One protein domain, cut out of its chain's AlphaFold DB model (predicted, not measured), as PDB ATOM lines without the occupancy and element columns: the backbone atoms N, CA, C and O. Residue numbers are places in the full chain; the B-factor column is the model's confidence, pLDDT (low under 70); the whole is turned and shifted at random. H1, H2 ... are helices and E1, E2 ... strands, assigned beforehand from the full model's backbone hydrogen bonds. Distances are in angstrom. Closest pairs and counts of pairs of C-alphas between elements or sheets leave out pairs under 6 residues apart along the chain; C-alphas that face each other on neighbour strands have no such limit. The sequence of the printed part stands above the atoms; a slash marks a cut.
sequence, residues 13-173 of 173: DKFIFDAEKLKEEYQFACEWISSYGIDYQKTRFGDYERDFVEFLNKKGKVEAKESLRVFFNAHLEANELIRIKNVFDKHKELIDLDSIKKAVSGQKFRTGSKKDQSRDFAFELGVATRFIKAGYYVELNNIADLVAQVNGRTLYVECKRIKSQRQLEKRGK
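Overview. This is residues 13 to 173 of the 173 residues of an uncharacterized protein of Halomonas boliviensis LC1 (UniProt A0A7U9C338). A long helix, H3, forms the core: H1 and H2 cross it on one side, and H5 crosses its last part on another side, with a small three-stranded sheet covering H5 at one end of the domain. H4 packs on the first part of H5, while residues 13 to 21 of H1 and residues 164 to 170, mostly H6, stick out from the body. The printed part has 161 residues, with six named helices and three named strands in the order H1 H2 H3 H4 H5 E1 E2 E3 H6; the class is mostly helix, and the sheet runs E1 E2 E3, all antiparallel. The whole is compact, with a radius of gyration of the C-alphas of 17.2 A and spans of 56 by 39 by 32 A.

Along the chain. H1, residues 13 to 35, begins at C-alpha 13 (-47.950, 103.384, 98.613) and is 33.0 A long. H2 is residues 44 to 57, 19.9 A. H3, residues 64 to 88, runs 35.8 A to C-alpha 88 (-28.284, 92.247, 120.241). H4 is residues 97 to 104, and H5, residues 117 to 133, is 24.3 A long. E1 is residues 137 to 139, E2 residues 146 to 150 and E3 residues 153 to 157. H6, residues 165 to 171, ends at C-alpha 171 (-42.296, 110.992, 139.797).

Arrangement. H3 is the hub, touching three helices. H1 touches it with residues 25 to 32 alone, at a steep tilt of 60 degrees; the closest C-alphas, of Ala 29 and Ile 82, are 5.4 A apart. H2 touches it at a steep tilt of 48 degrees, opposite ways, closest at the C-alphas of Tyr 48 and Ala 74, 5.3 A. H5 touches residues 80 to 88 of H3 at a steep tilt of 50 degrees, closest at the C-alphas of Ile 84 and Gly 126, 5.9 A. H4 and H5 touch, only just about perpendicular at 71 degrees, with the C-alphas of Ala 103 and Ala 122 closest at 4.6 A. H5 is on one face of the sheet, two layers, a helix on a sheet, at a height over the sheet of 8.9 A; it runs along the strands, at 13 degrees to E2 on the local plane. The strands form a meander, each the antiparallel neighbour of the one before. In the hairpin E1 and E2, N 139 and O 147 are 2.8 A apart; in the hairpin E2 and E3, N 155 and O 148 are 2.8 A apart, both within hydrogen-bond range. Every O i to N i+4 pair is within hydrogen-bond range in H1, H2, H3, H4 and H6, and 11 of 13 in H5. H6 touches no helix and is not on the sheet.

Size, cuts and confidence. The farthest C-alphas, of Lys 61 and Gly 152, are 56.8 A apart. The printed part has no cut and ends at the chain's last residue, 173. The link from H4 to H5, residues 105 to 116, is long. The mean pLDDT of the printed part is 86.6; residues 59 to 63, 109 to 115 and 172 to 173 are under 70.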
ATOM      1  N   ASP A  13     -49.002 104.342  98.974       73.62
ATOM      2  CA  ASP A  13     -47.950 103.384  98.613       73.62
ATOM      3  C   ASP A  13     -46.790 103.360  99.615       73.62
ATOM      4  O   ASP A  13     -46.304 102.290  99.978       73.62
ATOM      5  N   LYS A  14     -46.366 104.527 100.122       74.12
ATOM      6  CA  LYS A  14     -45.287 104.599 101.114       74.12
ATOM      7  C   LYS A  14     -45.706 103.942 102.427       74.12
ATOM      8  O   LYS A  14     -44.928 103.203 103.017       74.12
ATOM      9  N   PHE A  15     -46.935 104.192 102.873       72.81
ATOM     10  CA  PHE A  15     -47.454 103.571 104.091       72.81
ATOM     11  C   PHE A  15     -47.605 102.058 103.949       72.81
ATOM     12  O   PHE A  15     -47.332 101.338 104.906       72.81
ATOM     13  N   ILE A  16     -48.022 101.582 102.772       73.19
ATOM     14  CA  ILE A  16     -48.100 100.148 102.472       73.19
ATOM     15  C   ILE A  16     -46.698  99.533 102.526       73.19
ATOM     16  O   ILE A  16     -46.495  98.576 103.268       73.19
ATOM     17  N   PHE A  17     -45.725 100.130 101.835       75.69
ATOM     18  CA  PHE A  17     -44.337  99.664 101.841       75.69
ATOM     19  C   PHE A  17     -43.732  99.630 103.254       75.69
ATOM     20  O   PHE A  17     -43.152  98.626 103.665       75.69
ATOM     21  N   ASP A  18     -43.896 100.707 104.028       78.25
ATOM     22  CA  ASP A  18     -43.391 100.784 105.403       78.25
ATOM     23  C   ASP A  18     -44.054  99.719 106.301       78.25
ATOM     24  O   ASP A  18     -43.395  99.134 107.166       78.25
ATOM     25  N   ALA A  19     -45.340  99.424 106.084       79.00
ATOM     26  CA  ALA A  19     -46.060  98.383 106.815       79.00
ATOM     27  C   ALA A  19     -45.600  96.964 106.437       79.00
ATOM     28  O   ALA A  19     -45.446  96.118 107.322       79.00
ATOM     29  N   GLU A  20     -45.358  96.697 105.152       83.00
ATOM     30  CA  GLU A  20     -44.822  95.418 104.668       83.00
ATOM     31  C   GLU A  20     -43.423  95.165 105.226       83.00
ATOM     32  O   GLU A  20     -43.172  94.117 105.822       83.00
ATOM     33  N   LYS A  21     -42.546  96.168 105.146       87.44
ATOM     34  CA  LYS A  21     -41.202  96.092 105.718       87.44
ATOM     35  C   LYS A  21     -41.237  95.828 107.222       87.44
ATOM     36  O   LYS A  21     -40.483  94.999 107.724       87.44
ATOM     37  N   LEU A  22     -42.122  96.503 107.954       87.00
ATOM     38  CA  LEU A  22     -42.255  96.275 109.389       87.00
ATOM     39  C   LEU A  22     -42.703  94.840 109.703       87.00
ATOM     40  O   LEU A  22     -42.235  94.252 110.678       87.00
ATOM     41  N   LYS A  23     -43.596  94.269 108.889       89.69
ATOM     42  CA  LYS A  23     -44.028  92.874 109.030       89.69
ATOM     43  C   LYS A  23     -42.854  91.909 108.843       89.69
ATOM     44  O   LYS A  23     -42.718  90.974 109.628       89.69
ATOM     45  N   GLU A  24     -42.003  92.144 107.847       93.31
ATOM     46  CA  GLU A  24     -40.785  91.352 107.627       93.31
ATOM     47  C   GLU A  24     -39.804  91.478 108.800       93.31
ATOM     48  O   GLU A  24     -39.334  90.475 109.336       93.31
ATOM     49  N   GLU A  25     -39.535  92.703 109.259       95.88
ATOM     50  CA  GLU A  25     -38.662  92.948 110.413       95.88
ATOM     51  C   GLU A  25     -39.189  92.268 111.682       95.88
ATOM     52  O   GLU A  25     -38.409  91.705 112.457       95.88
ATOM     53  N   TYR A  26     -40.508  92.282 111.883       96.50
ATOM     54  CA  TYR A  26     -41.150  91.590 112.992       96.50
ATOM     55  C   TYR A  26     -40.956  90.076 112.910       96.50
ATOM     56  O   TYR A  26     -40.574  89.457 113.904       96.50
ATOM     57  N   GLN A  27     -41.145  89.493 111.726       96.69
ATOM     58  CA  GLN A  27     -40.928  88.068 111.500       96.69
ATOM     59  C   GLN A  27     -39.483  87.662 111.818       96.69
ATOM     60  O   GLN A  27     -39.261  86.714 112.573       96.69
ATOM     61  N   PHE A  28     -38.496  88.431 111.353       97.44
ATOM     62  CA  PHE A  28     -37.093  88.189 111.703       97.44
ATOM     63  C   PHE A  28     -36.821  88.323 113.203       97.44
ATOM     64  O   PHE A  28     -35.933  87.656 113.737       97.44
ATOM     65  N   ALA A  29     -37.558  89.184 113.903       97.62
ATOM     66  CA  ALA A  29     -37.439  89.317 115.346       97.62
ATOM     67  C   ALA A  29     -38.032  88.111 116.096       97.62
ATOM     68  O   ALA A  29     -37.438  87.645 117.069       97.62
ATOM     69  N   CYS A  30     -39.145  87.555 115.616       97.38
ATOM     70  CA  CYS A  30     -39.716  86.302 116.117       97.38
ATOM     71  C   CYS A  30     -38.783  85.106 115.873       97.38
ATOM     72  O   CYS A  30     -38.527  84.315 116.781       97.38
ATOM     73  N   GLU A  31     -38.204  85.002 114.679       97.06
ATOM     74  CA  GLU A  31     -37.223  83.963 114.344       97.06
ATOM     75  C   GLU A  31     -35.949  84.084 115.183       97.06
ATOM     76  O   GLU A  31     -35.400  83.079 115.637       97.06
ATOM     77  N   TRP A  32     -35.511  85.313 115.462       97.25
ATOM     78  CA  TRP A  32     -34.397  85.566 116.368       97.25
ATOM     79  C   TRP A  32     -34.674  85.019 117.771       97.25
ATOM     80  O   TRP A  32     -33.797  84.357 118.321       97.25
ATOM     81  N   ILE A  33     -35.886  85.180 118.318       96.44
ATOM     82  CA  ILE A  33     -36.277  84.533 119.586       96.44
ATOM     83  C   ILE A  33     -36.118  83.009 119.482       96.44
ATOM     84  O   ILE A  33     -35.534  82.383 120.368       96.44
ATOM     85  N   SER A  34     -36.589  82.402 118.392       96.75
ATOM     86  CA  SER A  34     -36.480  80.952 118.204       96.75
ATOM     87  C   SER A  34     -35.074  80.438 117.958       96.75
ATOM     88  O   SER A  34     -34.802  79.289 118.301       96.75
ATOM     89  N   SER A  35     -34.148  81.278 117.495       95.81
ATOM     90  CA  SER A  35     -32.729  80.910 117.417       95.81
ATOM     91  C   SER A  35     -32.111  80.592 118.789       95.81
ATOM     92  O   SER A  35     -31.146  79.836 118.868       95.81
ATOM     93  N   TYR A  36     -32.720  81.078 119.878       94.75
ATOM     94  CA  TYR A  36     -32.369  80.739 121.261       94.75
ATOM     95  C   TYR A  36     -33.096  79.477 121.776       94.75
ATOM     96  O   TYR A  36     -33.060  79.169 122.963       94.75
ATOM     97  N   GLY A  37     -33.789  78.724 120.918       95.31
ATOM     98  CA  GLY A  37     -34.536  77.522 121.310       95.31
ATOM     99  C   GLY A  37     -35.859  77.814 122.030       95.31
ATOM    100  O   GLY A  37     -36.402  76.946 122.712       95.31
ATOM    101  N   ILE A  38     -36.381  79.037 121.900       95.25
ATOM    102  CA  ILE A  38     -37.670  79.447 122.464       95.25
ATOM    103  C   ILE A  38     -38.737  79.378 121.369       95.25
ATOM    104  O   ILE A  38     -38.635  80.033 120.337       95.25
ATOM    105  N   ASP A  39     -39.808  78.632 121.611       95.00
ATOM    106  CA  ASP A  39     -40.980  78.632 120.734       95.00
ATOM    107  C   ASP A  39     -41.731  79.975 120.857       95.00
ATOM    108  O   ASP A  39     -42.496  80.185 121.806       95.00
ATOM    109  N   TYR A  40     -41.491  80.911 119.924       95.00
ATOM    110  CA  TYR A  40     -42.058  82.265 120.003       95.00
ATOM    111  C   TYR A  40     -43.590  82.252 119.919       95.00
ATOM    112  O   TYR A  40     -44.232  83.143 120.486       95.00
ATOM    113  N   GLN A  41     -44.187  81.232 119.293       94.69
ATOM    114  CA  GLN A  41     -45.639  81.092 119.154       94.69
ATOM    115  C   GLN A  41     -46.344  80.933 120.508       94.69
ATOM    116  O   GLN A  41     -47.513  81.310 120.652       94.69
ATOM    117  N   LYS A  42     -45.618  80.429 121.516       91.75
ATOM    118  CA  LYS A  42     -46.064  80.297 122.914       91.75
ATOM    119  C   LYS A  42     -45.813  81.544 123.764       91.75
ATOM    120  O   LYS A  42     -46.142  81.555 124.948       91.75
ATOM    121  N   THR A  43     -45.210  82.581 123.192       92.50
ATOM    122  CA  THR A  43     -45.003  83.874 123.851       92.50
ATOM    123  C   THR A  43     -46.090  84.863 123.439       92.50
ATOM    124  O   THR A  43     -46.844  84.631 122.492       92.50
ATOM    125  N   ARG A  44     -46.115  86.029 124.090       92.62
ATOM    126  CA  ARG A  44     -46.987  87.139 123.683       92.62
ATOM    127  C   ARG A  44     -46.734  87.628 122.250       92.62
ATOM    128  O   ARG A  44     -47.629  88.206 121.651       92.62
ATOM    129  N   PHE A  45     -45.561  87.367 121.672       94.88
ATOM    130  CA  PHE A  45     -45.263  87.741 120.288       94.88
ATOM    131  C   PHE A  45     -45.973  86.837 119.267       94.88
ATOM    132  O   PHE A  45     -46.445  87.323 118.241       94.88
ATOM    133  N   GLY A  46     -46.179  85.554 119.585       93.81
ATOM    134  CA  GLY A  46     -47.090  84.707 118.809       93.81
ATOM    135  C   GLY A  46     -48.535  85.211 118.867       93.81
ATOM    136  O   GLY A  46     -49.247  85.218 117.866       93.81
ATOM    137  N   ASP A  47     -48.973  85.699 120.032       91.81
ATOM    138  CA  ASP A  47     -50.294  86.323 120.168       91.81
ATOM    139  C   ASP A  47     -50.443  87.603 119.335       91.81
ATOM    140  O   ASP A  47     -51.509  87.830 118.765       91.81
ATOM    141  N   TYR A  48     -49.398  88.429 119.264       92.31
ATOM    142  CA  TYR A  48     -49.404  89.669 118.482       92.31
ATOM    143  C   TYR A  48     -49.421  89.414 116.978       92.31
ATOM    144  O   TYR A  48     -50.114  90.124 116.255       92.31
ATOM    145  N   GLU A  49     -48.734  88.375 116.500       91.50
ATOM    146  CA  GLU A  49     -48.844  87.951 115.101       91.50
ATOM    147  C   GLU A  49     -50.304  87.635 114.737       91.50
ATOM    148  O   GLU A  49     -50.824  88.131 113.733       91.50
ATOM    149  N   ARG A  50     -50.998  86.885 115.604       89.62
ATOM    150  CA  ARG A  50     -52.430  86.594 115.443       89.62
ATOM    151  C   ARG A  50     -53.280  87.863 115.468       89.62
ATOM    152  O   ARG A  50     -54.164  87.995 114.625       89.62
ATOM    153  N   ASP A  51     -52.990  88.806 116.366       87.31
ATOM    154  CA  ASP A  51     -53.698  90.094 116.428       87.31
ATOM    155  C   ASP A  51     -53.551  90.910 115.151       87.31
ATOM    156  O   ASP A  51     -54.523  91.508 114.694       87.31
ATOM    157  N   PHE A  52     -52.355  90.948 114.560       86.50
ATOM    158  CA  PHE A  52     -52.130  91.676 113.314       86.50
ATOM    159  C   PHE A  52     -52.941  91.068 112.169       86.50
ATOM    160  O   PHE A  52     -53.611  91.797 111.436       86.50
ATOM    161  N   VAL A  53     -52.947  89.739 112.049       85.75
ATOM    162  CA  VAL A  53     -53.757  89.028 111.047       85.75
ATOM    163  C   VAL A  53     -55.251  89.265 111.282       85.75
ATOM    164  O   VAL A  53     -55.992  89.555 110.342       85.75
ATOM    165  N   GLU A  54     -55.705  89.180 112.531       83.88
ATOM    166  CA  GLU A  54     -57.103  89.401 112.895       83.88
ATOM    167  C   GLU A  54     -57.551  90.839 112.599       83.88
ATOM    168  O   GLU A  54     -58.620  91.033 112.016       83.88
ATOM    169  N   PHE A  55     -56.729  91.834 112.942       80.56
ATOM    170  CA  PHE A  55     -57.002  93.249 112.688       80.56
ATOM    171  C   PHE A  55     -57.157  93.540 111.189       80.56
ATOM    172  O   PHE A  55     -58.097  94.227 110.793       80.56
ATOM    173  N   LEU A  56     -56.286  92.975 110.345       77.75
ATOM    174  CA  LEU A  56     -56.348  93.149 108.889       77.75
ATOM    175  C   LEU A  56     -57.565  92.454 108.263       77.75
ATOM    176  O   LEU A  56     -58.185  92.982 107.339       77.75
ATOM    177  N   ASN A  57     -57.929  91.275 108.773       79.69
ATOM    178  CA  ASN A  57     -59.035  90.484 108.235       79.69
ATOM    179  C   ASN A  57     -60.411  90.999 108.684       79.69
ATOM    180  O   ASN A  57     -61.400  90.861 107.952       79.69
ATOM    181  N   LYS A  58     -60.510  91.611 109.869       70.00
ATOM    182  CA  LYS A  58     -61.760  92.184 110.375       70.00
ATOM    183  C   LYS A  58     -62.010  93.558 109.752       70.00
ATOM    184  O   LYS A  58     -61.672  94.595 110.312       70.00
ATOM    185  N   LYS A  59     -62.696  93.565 108.603       58.12
ATOM    186  CA  LYS A  59     -63.209  94.768 107.916       58.12
ATOM    187  C   LYS A  59     -64.321  95.478 108.717       58.12
ATOM    188  O   LYS A  59     -65.489  95.447 108.343       58.12
ATOM    189  N   GLY A  60     -63.949  96.110 109.831       56.12
ATOM    190  CA  GLY A  60     -64.698  97.188 110.484       56.12
ATOM    191  C   GLY A  60     -66.062  96.847 111.100       56.12
ATOM    192  O   GLY A  60     -67.058  97.424 110.672       56.12
ATOM    193  N   LYS A  61     -66.136  96.016 112.159       55.66
ATOM    194  CA  LYS A  61     -67.375  95.892 112.966       55.66
ATOM    195  C   LYS A  61     -67.191  95.727 114.494       55.66
ATOM    196  O   LYS A  61     -66.294  95.042 114.971       55.66
ATOM    197  N   VAL A  62     -68.136  96.370 115.196       54.19
ATOM    198  CA  VAL A  62     -68.582  96.374 116.616       54.19
ATOM    199  C   VAL A  62     -67.636  96.894 117.712       54.19
ATOM    200  O   VAL A  62     -68.117  97.604 118.588       54.19
ATOM    201  N   GLU A  63     -66.318  96.706 117.650       67.31
ATOM    202  CA  GLU A  63     -65.419  97.185 118.727       67.31
ATOM    203  C   GLU A  63     -64.144  97.854 118.199       67.31
ATOM    204  O   GLU A  63     -63.034  97.575 118.650       67.31
ATOM    205  N   ALA A  64     -64.287  98.770 117.236       73.69
ATOM    206  CA  ALA A  64     -63.154  99.442 116.588       73.69
ATOM    207  C   ALA A  64     -62.149 100.037 117.593       73.69
ATOM    208  O   ALA A  64     -60.943  99.922 117.405       73.69
ATOM    209  N   LYS A  65     -62.635 100.618 118.699       78.69
ATOM    210  CA  LYS A  65     -61.779 101.180 119.752       78.69
ATOM    211  C   LYS A  65     -60.939 100.118 120.465       78.69
ATOM    212  O   LYS A  65     -59.761 100.357 120.717       78.69
ATOM    213  N   GLU A  66     -61.535  98.979 120.811       81.00
ATOM    214  CA  GLU A  66     -60.813  97.897 121.485       81.00
ATOM    215  C   GLU A  66     -59.833  97.229 120.524       81.00
ATOM    216  O   GLU A  66     -58.665  97.065 120.855       81.00
ATOM    217  N   SER A  67     -60.269  96.957 119.294       79.12
ATOM    218  CA  SER A  67     -59.423  96.399 118.241       79.12
ATOM    219  C   SER A  67     -58.203  97.285 117.952       79.12
ATOM    220  O   SER A  67     -57.078  96.790 117.932       79.12
ATOM    221  N   LEU A  68     -58.391  98.608 117.850       82.19
ATOM    222  CA  LEU A  68     -57.288  99.568 117.735       82.19
ATOM    223  C   LEU A  68     -56.378  99.541 118.964       82.19
ATOM    224  O   LEU A  68     -55.159  99.569 118.821       82.19
ATOM    225  N   ARG A  69     -56.938  99.474 120.177       83.88
ATOM    226  CA  ARG A  69     -56.149  99.402 121.415       83.88
ATOM    227  C   ARG A  69     -55.263  98.157 121.445       83.88
ATOM    228  O   ARG A  69     -54.088  98.265 121.789       83.88
ATOM    229  N   VAL A  70     -55.818  96.994 121.110       84.50
ATOM    230  CA  VAL A  70     -55.078  95.726 121.026       84.50
ATOM    231  C   VAL A  70     -53.968  95.842 119.988       84.50
ATOM    232  O   VAL A  70     -52.807  95.608 120.322       84.50
ATOM    233  N   PHE A  71     -54.305  96.303 118.781       85.75
ATOM    234  CA  PHE A  71     -53.348  96.493 117.697       85.75
ATOM    235  C   PHE A  71     -52.200  97.430 118.090       85.75
ATOM    236  O   PHE A  71     -51.039  97.059 117.950       85.75
ATOM    237  N   PHE A  72     -52.492  98.615 118.634       85.50
ATOM    238  CA  PHE A  72     -51.450  99.571 119.022       85.50
ATOM    239  C   PHE A  72     -50.547  99.033 120.134       85.50
ATOM    240  O   PHE A  72     -49.339  99.244 120.081       85.50
ATOM    241  N   ASN A  73     -51.094  98.309 121.116       86.25
ATOM    242  CA  ASN A  73     -50.274  97.687 122.159       86.25
ATOM    243  C   ASN A  73     -49.341  96.613 121.580       86.25
ATOM    244  O   ASN A  73     -48.144  96.632 121.868       86.25
ATOM    245  N   ALA A  74     -49.870  95.723 120.737       89.44
ATOM    246  CA  ALA A  74     -49.087  94.705 120.039       89.44
ATOM    247  C   ALA A  74     -47.993  95.343 119.168       89.44
ATOM    248  O   ALA A  74     -46.831  94.947 119.215       89.44
ATOM    249  N   HIS A  75     -48.347  96.395 118.429       88.62
ATOM    250  CA  HIS A  75     -47.445  97.120 117.541       88.62
ATOM    251  C   HIS A  75     -46.299  97.812 118.293       88.62
ATOM    252  O   HIS A  75     -45.156  97.785 117.835       88.62
ATOM    253  N   LEU A  76     -46.572  98.416 119.455       90.00
ATOM    254  CA  LEU A  76     -45.539  99.038 120.289       90.00
ATOM    255  C   LEU A  76     -44.523  98.006 120.797       90.00
ATOM    256  O   LEU A  76     -43.319  98.236 120.687       90.00
ATOM    257  N   GLU A  77     -44.994  96.867 121.308       92.19
ATOM    258  CA  GLU A  77     -44.105  95.807 121.800       92.19
ATOM    259  C   GLU A  77     -43.347  95.106 120.663       92.19
ATOM    260  O   GLU A  77     -42.170  94.786 120.824       92.19
ATOM    261  N   ALA A  78     -43.964  94.934 119.491       93.69
ATOM    262  CA  ALA A  78     -43.295  94.422 118.294       93.69
ATOM    263  C   ALA A  78     -42.125  95.323 117.864       93.69
ATOM    264  O   ALA A  78     -41.017  94.843 117.634       93.69
ATOM    265  N   ASN A  79     -42.334  96.642 117.834       94.12
ATOM    266  CA  ASN A  79     -41.274  97.604 117.522       94.12
ATOM    267  C   ASN A  79     -40.158  97.625 118.580       94.12
ATOM    268  O   ASN A  79     -38.989  97.851 118.253       94.12
ATOM    269  N   GLU A  80     -40.497  97.427 119.856       95.06
ATOM    270  CA  GLU A  80     -39.502  97.266 120.920       95.06
ATOM    271  C   GLU A  80     -38.658  96.005 120.689       95.06
ATOM    272  O   GLU A  80     -37.428  96.094 120.705       95.06
ATOM    273  N   LEU A  81     -39.288  94.873 120.360       96.94
ATOM    274  CA  LEU A  81     -38.594  93.625 120.047       96.94
ATOM    275  C   LEU A  81     -37.665  93.763 118.830       96.94
ATOM    276  O   LEU A  81     -36.502  93.373 118.914       96.94
ATOM    277  N   ILE A  82     -38.136  94.356 117.729       97.19
ATOM    278  CA  ILE A  82     -37.320  94.598 116.522       97.19
ATOM    279  C   ILE A  82     -36.075  95.418 116.875       97.19
ATOM    280  O   ILE A  82     -34.962  95.106 116.447       97.19
ATOM    281  N   ARG A  83     -36.236  96.460 117.698       96.06
ATOM    282  CA  ARG A  83     -35.123  97.305 118.147       96.06
ATOM    283  C   ARG A  83     -34.104  96.521 118.968       96.06
ATOM    284  O   ARG A  83     -32.908  96.684 118.731       96.06
ATOM    285  N   ILE A  84     -34.575  95.700 119.906       97.31
ATOM    286  CA  ILE A  84     -33.736  94.820 120.731       97.31
ATOM    287  C   ILE A  84     -32.970  93.857 119.824       97.31
ATOM    288  O   ILE A  84     -31.739  93.855 119.854       97.31
ATOM    289  N   LYS A  85     -33.672  93.128 118.950       97.31
ATOM    290  CA  LYS A  85     -33.072  92.196 117.990       97.31
ATOM    291  C   LYS A  85     -31.982  92.865 117.167       97.31
ATOM    292  O   LYS A  85     -30.864  92.371 117.115       97.31
ATOM    293  N   ASN A  86     -32.275  94.004 116.543       96.44
ATOM    294  CA  ASN A  86     -31.349  94.667 115.621       96.44
ATOM    295  C   ASN A  86     -30.014  95.080 116.255       96.44
ATOM    296  O   ASN A  86     -29.029  95.254 115.533       96.44
ATOM    297  N   VAL A  87     -29.984  95.252 117.578       97.06
ATOM    298  CA  VAL A  87     -28.755  95.522 118.327       97.06
ATOM    299  C   VAL A  87     -28.130  94.224 118.820       97.06
ATOM    300  O   VAL A  87     -26.990  93.932 118.476       97.06
ATOM    301  N   PHE A  88     -28.864  93.413 119.574       95.88
ATOM    302  CA  PHE A  88     -28.284  92.247 120.241       95.88
ATOM    303  C   PHE A  88     -27.955  91.081 119.299       95.88
ATOM    304  O   PHE A  88     -27.102  90.264 119.616       95.88
ATOM    305  N   ASP A  89     -28.537  91.028 118.102       95.12
ATOM    306  CA  ASP A  89     -28.110  90.092 117.055       95.12
ATOM    307  C   ASP A  89     -26.682  90.388 116.550       95.12
ATOM    308  O   ASP A  89     -25.984  89.487 116.090       95.12
ATOM    309  N   LYS A  90     -26.218  91.639 116.686       94.75
ATOM    310  CA  LYS A  90     -24.844  92.069 116.363       94.75
ATOM    311  C   LYS A  90     -23.903  92.057 117.571       94.75
ATOM    312  O   LYS A  90     -22.696  92.129 117.382       94.75
ATOM    313  N   HIS A  91     -24.466  91.971 118.772       93.44
ATOM    314  CA  HIS A  91     -23.776  92.029 120.062       93.44
ATOM    315  C   HIS A  91     -24.204  90.843 120.933       93.44
ATOM    316  O   HIS A  91     -24.774  91.009 122.015       93.44
ATOM    317  N   LYS A  92     -24.013  89.625 120.410       90.62
ATOM    318  CA  LYS A  92     -24.493  88.383 121.039       90.62
ATOM    319  C   LYS A  92     -23.784  88.089 122.360       90.62
ATOM    320  O   LYS A  92     -24.327  87.387 123.196       90.62
ATOM    321  N   GLU A  93     -22.597  88.646 122.565       90.94
ATOM    322  CA  GLU A  93     -21.843  88.582 123.816       90.94
ATOM    323  C   GLU A  93     -22.518  89.325 124.978       90.94
ATOM    324  O   GLU A  93     -22.210  89.047 126.134       90.94
ATOM    325  N   LEU A  94     -23.432  90.261 124.688       90.81
ATOM    326  CA  LEU A  94     -24.113  91.084 125.693       90.81
ATOM    327  C   LEU A  94     -25.473  90.522 126.125       90.81
ATOM    328  O   LEU A  94     -26.120  91.121 126.982       90.81
ATOM    329  N   ILE A  95     -25.945  89.427 125.521       91.75
ATOM    330  CA  ILE A  95     -27.243  88.834 125.853       91.75
ATOM    331  C   ILE A  95     -27.179  87.311 125.839       91.75
ATOM    332  O   ILE A  95     -26.592  86.702 124.951       91.75
ATOM    333  N   ASP A  96     -27.834  86.683 126.807       91.75
ATOM    334  CA  ASP A  96     -27.923  85.232 126.906       91.75
ATOM    335  C   ASP A  96     -29.366  84.728 126.761       91.75
ATOM    336  O   ASP A  96     -30.339  85.486 126.691       91.75
ATOM    337  N   LEU A  97     -29.503  83.402 126.713       92.94
ATOM    338  CA  LEU A  97     -30.791  82.720 126.625       92.94
ATOM    339  C   LEU A  97     -31.763  83.156 127.728       92.94
ATOM    340  O   LEU A  97     -32.952  83.351 127.466       92.94
ATOM    341  N   ASP A  98     -31.280  83.282 128.960       92.44
ATOM    342  CA  ASP A  98     -32.128  83.582 130.109       92.44
ATOM    343  C   ASP A  98     -32.627  85.029 130.074       92.44
ATOM    344  O   ASP A  98     -33.796  85.283 130.382       92.44
ATOM    345  N   SER A  99     -31.811  85.956 129.574       92.81
ATOM    346  CA  SER A  99     -32.215  87.326 129.264       92.81
ATOM    347  C   SER A  99     -33.318  87.349 128.206       92.81
ATOM    348  O   SER A  99     -34.363  87.973 128.417       92.81
ATOM    349  N   ILE A 100     -33.160  86.614 127.097       93.94
ATOM    350  CA  ILE A 100     -34.209  86.531 126.067       93.94
ATOM    351  C   ILE A 100     -35.493  85.943 126.656       93.94
ATOM    352  O   ILE A 100     -36.554  86.555 126.526       93.94
ATOM    353  N   LYS A 101     -35.419  84.813 127.374       92.81
ATOM    354  CA  LYS A 101     -36.582  84.205 128.048       92.81
ATOM    355  C   LYS A 101     -37.279  85.200 128.970       92.81
ATOM    356  O   LYS A 101     -38.504  85.334 128.910       92.81
ATOM    357  N   LYS A 102     -36.520  85.922 129.798       92.44
ATOM    358  CA  LYS A 102     -37.053  86.938 130.712       92.44
ATOM    359  C   LYS A 102     -37.791  88.025 129.934       92.44
ATOM    360  O   LYS A 102     -38.943  88.303 130.265       92.44
ATOM    361  N   ALA A 103     -37.197  88.558 128.866       93.19
ATOM    362  CA  ALA A 103     -37.780  89.624 128.048       93.19
ATOM    363  C   ALA A 103     -39.076  89.205 127.337       93.19
ATOM    364  O   ALA A 103     -40.029  89.988 127.272       93.19
ATOM    365  N   VAL A 104     -39.141  87.973 126.819       92.06
ATOM    366  CA  VAL A 104     -40.256  87.512 125.968       92.06
ATOM    367  C   VAL A 104     -41.369  86.785 126.720       92.06
ATOM    368  O   VAL A 104     -42.468  86.618 126.192       92.06
ATOM    369  N   SER A 105     -41.124  86.399 127.972       85.94
ATOM    370  CA  SER A 105     -42.113  85.740 128.831       85.94
ATOM    371  C   SER A 105     -43.328  86.620 129.175       85.94
ATOM    372  O   SER A 105     -43.369  87.821 128.920       85.94
ATOM    373  N   GLY A 106     -44.342  86.045 129.815       79.69
ATOM    374  CA  GLY A 106     -45.501  86.792 130.308       79.69
ATOM    375  C   GLY A 106     -46.671  86.848 129.326       79.69
ATOM    376  O   GLY A 106     -46.560  86.515 128.151       79.69
ATOM    377  N   GLN A 107     -47.830  87.227 129.860       78.12
ATOM    378  CA  GLN A 107     -49.105  87.153 129.148       78.12
ATOM    379  C   GLN A 107     -49.338  88.374 128.251       78.12
ATOM    380  O   GLN A 107     -48.944  89.500 128.583       78.12
ATOM    381  N   LYS A 108     -50.051  88.147 127.144       76.00
ATOM    382  CA  LYS A 108     -50.503  89.160 126.182       76.00
ATOM    383  C   LYS A 108     -51.223  90.343 126.831       76.00
ATOM    384  O   LYS A 108     -50.842  91.488 126.609       76.00
ATOM    385  N   PHE A 109     -52.224  90.070 127.668       65.81
ATOM    386  CA  PHE A 109     -52.984  91.090 128.392       65.81
ATOM    387  C   PHE A 109     -52.641  91.102 129.880       65.81
ATOM    388  O   PHE A 109     -52.303  90.081 130.477       65.81
ATOM    389  N   ARG A 110     -52.774  92.279 130.502       60.75
ATOM    390  CA  ARG A 110     -52.603  92.465 131.948       60.75
ATOM    391  C   ARG A 110     -53.803  91.855 132.677       60.75
ATOM    392  O   ARG A 110     -54.775  92.547 132.962       60.75
ATOM    393  N   THR A 111     -53.749  90.570 133.001       48.03
ATOM    394  CA  THR A 111     -54.764  89.858 133.798       48.03
ATOM    395  C   THR A 111     -54.628  90.190 135.286       48.03
ATOM    396  O   THR A 111     -54.344  89.330 136.107       48.03
ATOM    397  N   GLY A 112     -54.730  91.468 135.663       46.34
ATOM    398  CA  GLY A 112     -54.715  91.908 137.070       46.34
ATOM    399  C   GLY A 112     -53.444  91.588 137.883       46.34
ATOM    400  O   GLY A 112     -53.308  92.062 139.012       46.34
ATOM    401  N   SER A 113     -52.484  90.837 137.334       47.75
ATOM    402  CA  SER A 113     -51.236  90.494 137.998       47.75
ATOM    403  C   SER A 113     -50.325  91.724 138.023       47.75
ATOM    404  O   SER A 113     -50.036  92.375 137.018       47.75
ATOM    405  N   LYS A 114     -49.891  92.100 139.229       51.59
ATOM    406  CA  LYS A 114     -49.071  93.299 139.475       51.59
ATOM    407  C   LYS A 114     -47.641  93.201 138.919       51.59
ATOM    408  O   LYS A 114     -46.907  94.183 139.011       51.59
ATOM    409  N   LYS A 115     -47.222  92.052 138.378       57.88
ATOM    410  CA  LYS A 115     -45.828  91.783 137.998       57.88
ATOM    411  C   LYS A 115     -45.691  91.705 136.478       57.88
ATOM    412  O   LYS A 115     -45.956  90.678 135.873       57.88
ATOM    413  N   ASP A 116     -45.252  92.816 135.897       76.81
ATOM    414  CA  ASP A 116     -44.958  92.993 134.466       76.81
ATOM    415  C   ASP A 116     -43.442  92.895 134.219       76.81
ATOM    416  O   ASP A 116     -42.865  93.691 133.489       76.81
ATOM    417  N   GLN A 117     -42.782  91.964 134.920       86.56
ATOM    418  CA  GLN A 117     -41.318  91.887 134.993       86.56
ATOM    419  C   GLN A 117     -40.675  91.634 133.629       86.56
ATOM    420  O   GLN A 117     -39.585  92.128 133.377       86.56
ATOM    421  N   SER A 118     -41.352  90.901 132.744       90.62
ATOM    422  CA  SER A 118     -40.848  90.640 131.399       90.62
ATOM    423  C   SER A 118     -40.829  91.889 130.530       90.62
ATOM    424  O   SER A 118     -39.858  92.125 129.821       90.62
ATOM    425  N   ARG A 119     -41.865  92.730 130.618       90.38
ATOM    426  CA  ARG A 119     -41.906  94.010 129.906       90.38
ATOM    427  C   ARG A 119     -41.049  95.084 130.566       90.38
ATOM    428  O   ARG A 119     -40.575  95.975 129.872       90.38
ATOM    429  N   ASP A 120     -40.882  95.026 131.886       91.25
ATOM    430  CA  ASP A 120     -39.906  95.854 132.597       91.25
ATOM    431  C   ASP A 120     -38.491  95.518 132.089       91.25
ATOM    432  O   ASP A 120     -37.814  96.405 131.580       91.25
ATOM    433  N   PHE A 121     -38.140  94.233 132.011       93.25
ATOM    434  CA  PHE A 121     -36.856  93.791 131.461       93.25
ATOM    435  C   PHE A 121     -36.692  94.071 129.957       93.25
ATOM    436  O   PHE A 121     -35.639  94.519 129.518       93.25
ATOM    437  N   ALA A 122     -37.730  93.867 129.139       94.31
ATOM    438  CA  ALA A 122     -37.681  94.233 127.720       94.31
ATOM    439  C   ALA A 122     -37.431  95.741 127.536       94.31
ATOM    440  O   ALA A 122     -36.657  96.144 126.671       94.31
ATOM    441  N   PHE A 123     -38.017  96.572 128.399       93.44
ATOM    442  CA  PHE A 123     -37.764  98.006 128.397       93.44
ATOM    443  C   PHE A 123     -36.328  98.348 128.812       93.44
ATOM    444  O   PHE A 123     -35.723  99.222 128.190       93.44
ATOM    445  N   GLU A 124     -35.761  97.653 129.801       94.94
ATOM    446  CA  GLU A 124     -34.347  97.780 130.195       94.94
ATOM    447  C   GLU A 124     -33.418  97.476 129.008       94.94
ATOM    448  O   GLU A 124     -32.591  98.315 128.639       94.94
ATOM    449  N   LEU A 125     -33.642  96.354 128.310       95.94
ATOM    450  CA  LEU A 125     -32.935  96.025 127.065       95.94
ATOM    451  C   LEU A 125     -33.127  97.115 126.000       95.94
ATOM    452  O   LEU A 125     -32.178  97.522 125.329       95.94
ATOM    453  N   GLY A 126     -34.346  97.640 125.867       95.81
ATOM    454  CA  GLY A 126     -34.667  98.753 124.981       95.81
ATOM    455  C   GLY A 126     -33.880 100.029 125.306       95.81
ATOM    456  O   GLY A 126     -33.473 100.749 124.391       95.81
ATOM    457  N   VAL A 127     -33.612 100.326 126.579       95.88
ATOM    458  CA  VAL A 127     -32.731 101.432 126.990       95.88
ATOM    459  C   VAL A 127     -31.270 101.111 126.680       95.88
ATOM    460  O   VAL A 127     -30.606 101.949 126.066       95.88
ATOM    461  N   ALA A 128     -30.797  99.903 126.990       96.19
ATOM    462  CA  ALA A 128     -29.444  99.450 126.662       96.19
ATOM    463  C   ALA A 128     -29.136  99.597 125.162       96.19
ATOM    464  O   ALA A 128     -28.083 100.124 124.796       96.19
ATOM    465  N   THR A 129     -30.093  99.267 124.281       97.06
ATOM    466  CA  THR A 129     -29.915  99.439 122.826       97.06
ATOM    467  C   THR A 129     -29.557 100.866 122.419       97.06
ATOM    468  O   THR A 129     -28.846 101.063 121.436       97.06
ATOM    469  N   ARG A 130     -30.022 101.883 123.158       96.06
ATOM    470  CA  ARG A 130     -29.729 103.291 122.857       96.06
ATOM    471  C   ARG A 130     -28.276 103.636 123.176       96.06
ATOM    472  O   ARG A 130     -27.649 104.318 122.373       96.06
ATOM    473  N   PHE A 131     -27.747 103.139 124.294       96.56
ATOM    474  CA  PHE A 131     -26.339 103.313 124.657       96.56
ATOM    475  C   PHE A 131     -25.417 102.590 123.673       96.56
ATOM    476  O   PHE A 131     -24.500 103.214 123.141       96.56
ATOM    477  N   ILE A 132     -25.725 101.332 123.341       96.25
ATOM    478  CA  ILE A 132     -24.937 100.539 122.384       96.25
ATOM    479  C   ILE A 132     -24.916 101.218 121.009       96.25
ATOM    480  O   ILE A 132     -23.856 101.413 120.420       96.25
ATOM    481  N   LYS A 133     -26.076 101.672 120.509       96.12
ATOM    482  CA  LYS A 133     -26.155 102.403 119.231       96.12
ATOM    483  C   LYS A 133     -25.402 103.732 119.232       96.12
ATOM    484  O   LYS A 133     -25.032 104.202 118.162       96.12
ATOM    485  N   ALA A 134     -25.213 104.343 120.397       95.69
ATOM    486  CA  ALA A 134     -24.408 105.548 120.554       95.69
ATOM    487  C   ALA A 134     -22.901 105.249 120.708       95.69
ATOM    488  O   ALA A 134     -22.121 106.181 120.875       95.69
ATOM    489  N   GLY A 135     -22.488 103.979 120.626       95.50
ATOM    490  CA  GLY A 135     -21.089 103.556 120.718       95.50
ATOM    491  C   GLY A 135     -20.574 103.394 122.148       95.50
ATOM    492  O   GLY A 135     -19.366 103.294 122.345       95.50
ATOM    493  N   TYR A 136     -21.461 103.376 123.145       95.81
ATOM    494  CA  TYR A 136     -21.074 103.186 124.540       95.81
ATOM    495  C   TYR A 136     -21.079 101.711 124.926       95.81
ATOM    496  O   TYR A 136     -21.954 100.945 124.518       95.81
ATOM    497  N   TYR A 137     -20.117 101.336 125.766       93.31
ATOM    498  CA  TYR A 137     -20.090 100.024 126.399       93.31
ATOM    499  C   TYR A 137     -21.204  99.918 127.446       93.31
ATOM    500  O   TYR A 137     -21.439 100.869 128.201       93.31
ATOM    501  N   VAL A 138     -21.882  98.769 127.475       94.50
ATOM    502  CA  VAL A 138     -23.003  98.478 128.374       94.50
ATOM    503  C   VAL A 138     -22.807  97.114 129.020       94.50
ATOM    504  O   VAL A 138     -22.500  96.142 128.334       94.50
ATOM    505  N   GLU A 139     -23.066  97.041 130.320       91.69
ATOM    506  CA  GLU A 139     -23.197  95.802 131.080       91.69
ATOM    507  C   GLU A 139     -24.631  95.653 131.595       91.69
ATOM    508  O   GLU A 139     -25.203  96.581 132.174       91.69
ATOM    509  N   LEU A 140     -25.190  94.458 131.418       86.06
ATOM    510  CA  LEU A 140     -26.444  94.030 132.029       86.06
ATOM    511  C   LEU A 140     -26.082  93.150 133.232       86.06
ATOM    512  O   LEU A 140     -25.841  91.956 133.082       86.06
ATOM    513  N   ASN A 141     -25.945  93.749 134.413       78.44
ATOM    514  CA  ASN A 141     -25.555  93.045 135.638       78.44
ATOM    515  C   ASN A 141     -26.609  93.250 136.745       78.44
ATOM    516  O   ASN A 141     -27.608  93.925 136.544       78.44
ATOM    517  N   ASN A 142     -26.422  92.638 137.917       73.06
ATOM    518  CA  ASN A 142     -27.410  92.701 139.006       73.06
ATOM    519  C   ASN A 142     -27.259  93.936 139.923       73.06
ATOM    520  O   ASN A 142     -27.939  94.008 140.946       73.06
ATOM    521  N   ILE A 143     -26.347  94.869 139.622       80.38
ATOM    522  CA  ILE A 143     -26.078  96.046 140.472       80.38
ATOM    523  C   ILE A 143     -27.070  97.177 140.170       80.38
ATOM    524  O   ILE A 143     -27.505  97.879 141.082       80.38
ATOM    525  N   ALA A 144     -27.425  97.345 138.898       88.44
ATOM    526  CA  ALA A 144     -28.431  98.273 138.394       88.44
ATOM    527  C   ALA A 144     -29.113  97.639 137.177       88.44
ATOM    528  O   ALA A 144     -28.581  96.683 136.619       88.44
ATOM    529  N   ASP A 145     -30.240  98.189 136.726       91.38
ATOM    530  CA  ASP A 145     -30.918  97.680 135.525       91.38
ATOM    531  C   ASP A 145     -29.996  97.695 134.281       91.38
ATOM    532  O   ASP A 145     -30.058  96.799 133.437       91.38
ATOM    533  N   LEU A 146     -29.105  98.691 134.178       93.06
ATOM    534  CA  LEU A 146     -27.963  98.691 133.258       93.06
ATOM    535  C   LEU A 146     -26.817  99.573 133.775       93.06
ATOM    536  O   LEU A 146     -27.036 100.596 134.433       93.06
ATOM    537  N   VAL A 147     -25.583  99.213 133.424       94.62
ATOM    538  CA  VAL A 147     -24.385 100.028 133.671       94.62
ATOM    539  C   VAL A 147     -23.777 100.425 132.331       94.62
ATOM    540  O   VAL A 147     -23.558  99.572 131.478       94.62
ATOM    541  N   ALA A 148     -23.511 101.715 132.125       95.31
ATOM    542  CA  ALA A 148     -22.947 102.223 130.874       95.31
ATOM    543  C   ALA A 148     -21.681 103.052 131.111       95.31
ATOM    544  O   ALA A 148     -21.607 103.823 132.069       95.31
ATOM    545  N   GLN A 149     -20.707 102.934 130.207       96.19
ATOM    546  CA  GLN A 149     -19.503 103.770 130.200       96.19
ATOM    547  C   GLN A 149     -19.656 104.901 129.186       96.19
ATOM    548  O   GLN A 149     -19.637 104.673 127.976       96.19
ATOM    549  N   VAL A 150     -19.800 106.133 129.678       95.69
ATOM    550  CA  VAL A 150     -20.058 107.326 128.862       95.69
ATOM    551  C   VAL A 150     -18.989 108.370 129.150       95.69
ATOM    552  O   VAL A 150     -18.922 108.904 130.255       95.69
ATOM    553  N   ASN A 151     -18.154 108.688 128.157       93.44
ATOM    554  CA  ASN A 151     -17.123 109.734 128.247       93.44
ATOM    555  C   ASN A 151     -16.232 109.613 129.503       93.44
ATOM    556  O   ASN A 151     -15.999 110.593 130.212       93.44
ATOM    557  N   GLY A 152     -15.775 108.392 129.806       92.88
ATOM    558  CA  GLY A 152     -14.925 108.101 130.967       92.88
ATOM    559  C   GLY A 152     -15.655 108.076 132.315       92.88
ATOM    560  O   GLY A 152     -15.003 108.085 133.356       92.88
ATOM    561  N   ARG A 153     -16.994 108.068 132.320       95.94
ATOM    562  CA  ARG A 153     -17.816 107.965 133.532       95.94
ATOM    563  C   ARG A 153     -18.670 106.704 133.510       95.94
ATOM    564  O   ARG A 153     -19.345 106.432 132.518       95.94
ATOM    565  N   THR A 154     -18.719 106.022 134.651       96.12
ATOM    566  CA  THR A 154     -19.670 104.937 134.906       96.12
ATOM    567  C   THR A 154     -21.027 105.522 135.279       96.12
ATOM    568  O   THR A 154     -21.144 106.255 136.264       96.12
ATOM    569  N   LEU A 155     -22.062 105.189 134.512       95.62
ATOM    570  CA  LEU A 155     -23.452 105.504 134.824       95.62
ATOM    571  C   LEU A 155     -24.169 104.237 135.283       95.62
ATOM    572  O   LEU A 155     -24.237 103.264 134.538       95.62
ATOM    573  N   TYR A 156     -24.743 104.282 136.482       95.50
ATOM    574  CA  TYR A 156     -25.673 103.272 136.983       95.50
ATOM    575  C   TYR A 156     -27.084 103.749 136.667       95.50
ATOM    576  O   TYR A 156     -27.517 104.790 137.169       95.50
ATOM    577  N   VAL A 157     -27.773 103.044 135.782       94.25
ATOM    578  CA  VAL A 157     -29.054 103.488 135.241       94.25
ATOM    579  C   VAL A 157     -30.153 102.574 135.756       94.25
ATOM    580  O   VAL A 157     -30.130 101.367 135.545       94.25
ATOM    581  N   GLU A 158     -31.133 103.193 136.408       93.00
ATOM    582  CA  GLU A 158     -32.352 102.541 136.871       93.00
ATOM    583  C   GLU A 158     -33.491 102.846 135.892       93.00
ATOM    584  O   GLU A 158     -33.848 104.005 135.641       93.00
ATOM    585  N   CYS A 159     -34.109 101.809 135.351       91.50
ATOM    586  CA  CYS A 159     -35.224 101.901 134.433       91.50
ATOM    587  C   CYS A 159     -36.557 101.882 135.187       91.50
ATOM    588  O   CYS A 159     -36.845 101.065 136.067       91.50
ATOM    589  N   LYS A 160     -37.446 102.807 134.814       86.81
ATOM    590  CA  LYS A 160     -38.800 102.873 135.371       86.81
ATOM    591  C   LYS A 160     -39.824 103.136 134.280       86.81
ATOM    592  O   LYS A 160     -40.005 104.267 133.837       86.81
ATOM    593  N   ARG A 161     -40.596 102.105 133.932       85.94
ATOM    594  CA  ARG A 161     -41.811 102.261 133.120       85.94
ATOM    595  C   ARG A 161     -42.868 103.050 133.892       85.94
ATOM    596  O   ARG A 161     -43.159 102.765 135.062       85.94
ATOM    597  N   ILE A 162     -43.453 104.046 133.236       81.56
ATOM    598  CA  ILE A 162     -44.611 104.791 133.736       81.56
ATOM    599  C   ILE A 162     -45.860 104.009 133.333       81.56
ATOM    600  O   ILE A 162     -46.162 103.885 132.151       81.56
ATOM    601  N   LYS A 163     -46.572 103.441 134.314       73.81
ATOM    602  CA  LYS A 163     -47.719 102.547 134.067       73.81
ATOM    603  C   LYS A 163     -49.071 103.254 134.225       73.81
ATOM    604  O   LYS A 163     -50.100 102.624 133.989       73.81
ATOM    605  N   SER A 164     -49.079 104.523 134.651       77.06
ATOM    606  CA  SER A 164     -50.268 105.382 134.726       77.06
ATOM    607  C   SER A 164     -49.913 106.868 134.867       77.06
ATOM    608  O   SER A 164     -48.836 107.210 135.358       77.06
ATOM    609  N   GLN A 165     -50.864 107.744 134.524       78.12
ATOM    610  CA  GLN A 165     -50.759 109.196 134.722       78.12
ATOM    611  C   GLN A 165     -50.446 109.566 136.182       78.12
ATOM    612  O   GLN A 165     -49.549 110.350 136.460       78.12
ATOM    613  N   ARG A 166     -51.095 108.901 137.145       80.62
ATOM    614  CA  ARG A 166     -50.823 109.103 138.578       80.62
ATOM    615  C   ARG A 166     -49.377 108.766 138.965       80.62
ATOM    616  O   ARG A 166     -48.813 109.385 139.863       80.62
ATOM    617  N   GLN A 167     -48.770 107.757 138.334       78.06
ATOM    618  CA  GLN A 167     -47.359 107.436 138.574       78.06
ATOM    619  C   GLN A 167     -46.419 108.469 137.955       78.06
ATOM    620  O   GLN A 167     -45.370 108.725 138.542       78.06
ATOM    621  N   LEU A 168     -46.792 109.049 136.811       78.75
ATOM    622  CA  LEU A 168     -46.066 110.160 136.201       78.75
ATOM    623  C   LEU A 168     -46.053 111.367 137.147       78.75
ATOM    624  O   LEU A 168     -44.985 111.840 137.514       78.75
ATOM    625  N   GLU A 169     -47.222 111.788 137.631       83.38
ATOM    626  CA  GLU A 169     -47.368 112.927 138.553       83.38
ATOM    627  C   GLU A 169     -46.602 112.740 139.867       83.38
ATOM    628  O   GLU A 169     -46.069 113.699 140.418       83.38
ATOM    629  N   LYS A 170     -46.513 111.502 140.372       82.00
ATOM    630  CA  LYS A 170     -45.728 111.186 141.573       82.00
ATOM    631  C   LYS A 170     -44.215 111.322 141.351       82.00
ATOM    632  O   LYS A 170     -43.499 111.558 142.315       82.00
ATOM    633  N   ARG A 171     -43.730 111.086 140.128       75.94
ATOM    634  CA  ARG A 171     -42.296 110.992 139.797       75.94
ATOM    635  C   ARG A 171     -41.736 112.230 139.090       75.94
ATOM    636  O   ARG A 171     -40.525 112.352 139.009       75.94
ATOM    637  N   GLY A 172     -42.596 113.085 138.538       68.81
ATOM    638  CA  GLY A 172     -42.218 114.325 137.848       68.81
ATOM    639  C   GLY A 172     -42.189 115.571 138.738       68.81
ATOM    640  O   GLY A 172     -42.066 116.670 138.209       68.81
ATOM    641  N   LYS A 173     -42.354 115.405 140.055       51.19
ATOM    642  CA  LYS A 173     -42.080 116.426 141.074       51.19
ATOM    643  C   LYS A 173     -40.718 116.152 141.688       51.19
ATOM    644  O   LYS A 173     -40.049 117.144 142.032       51.19
TER     645      LYS A 173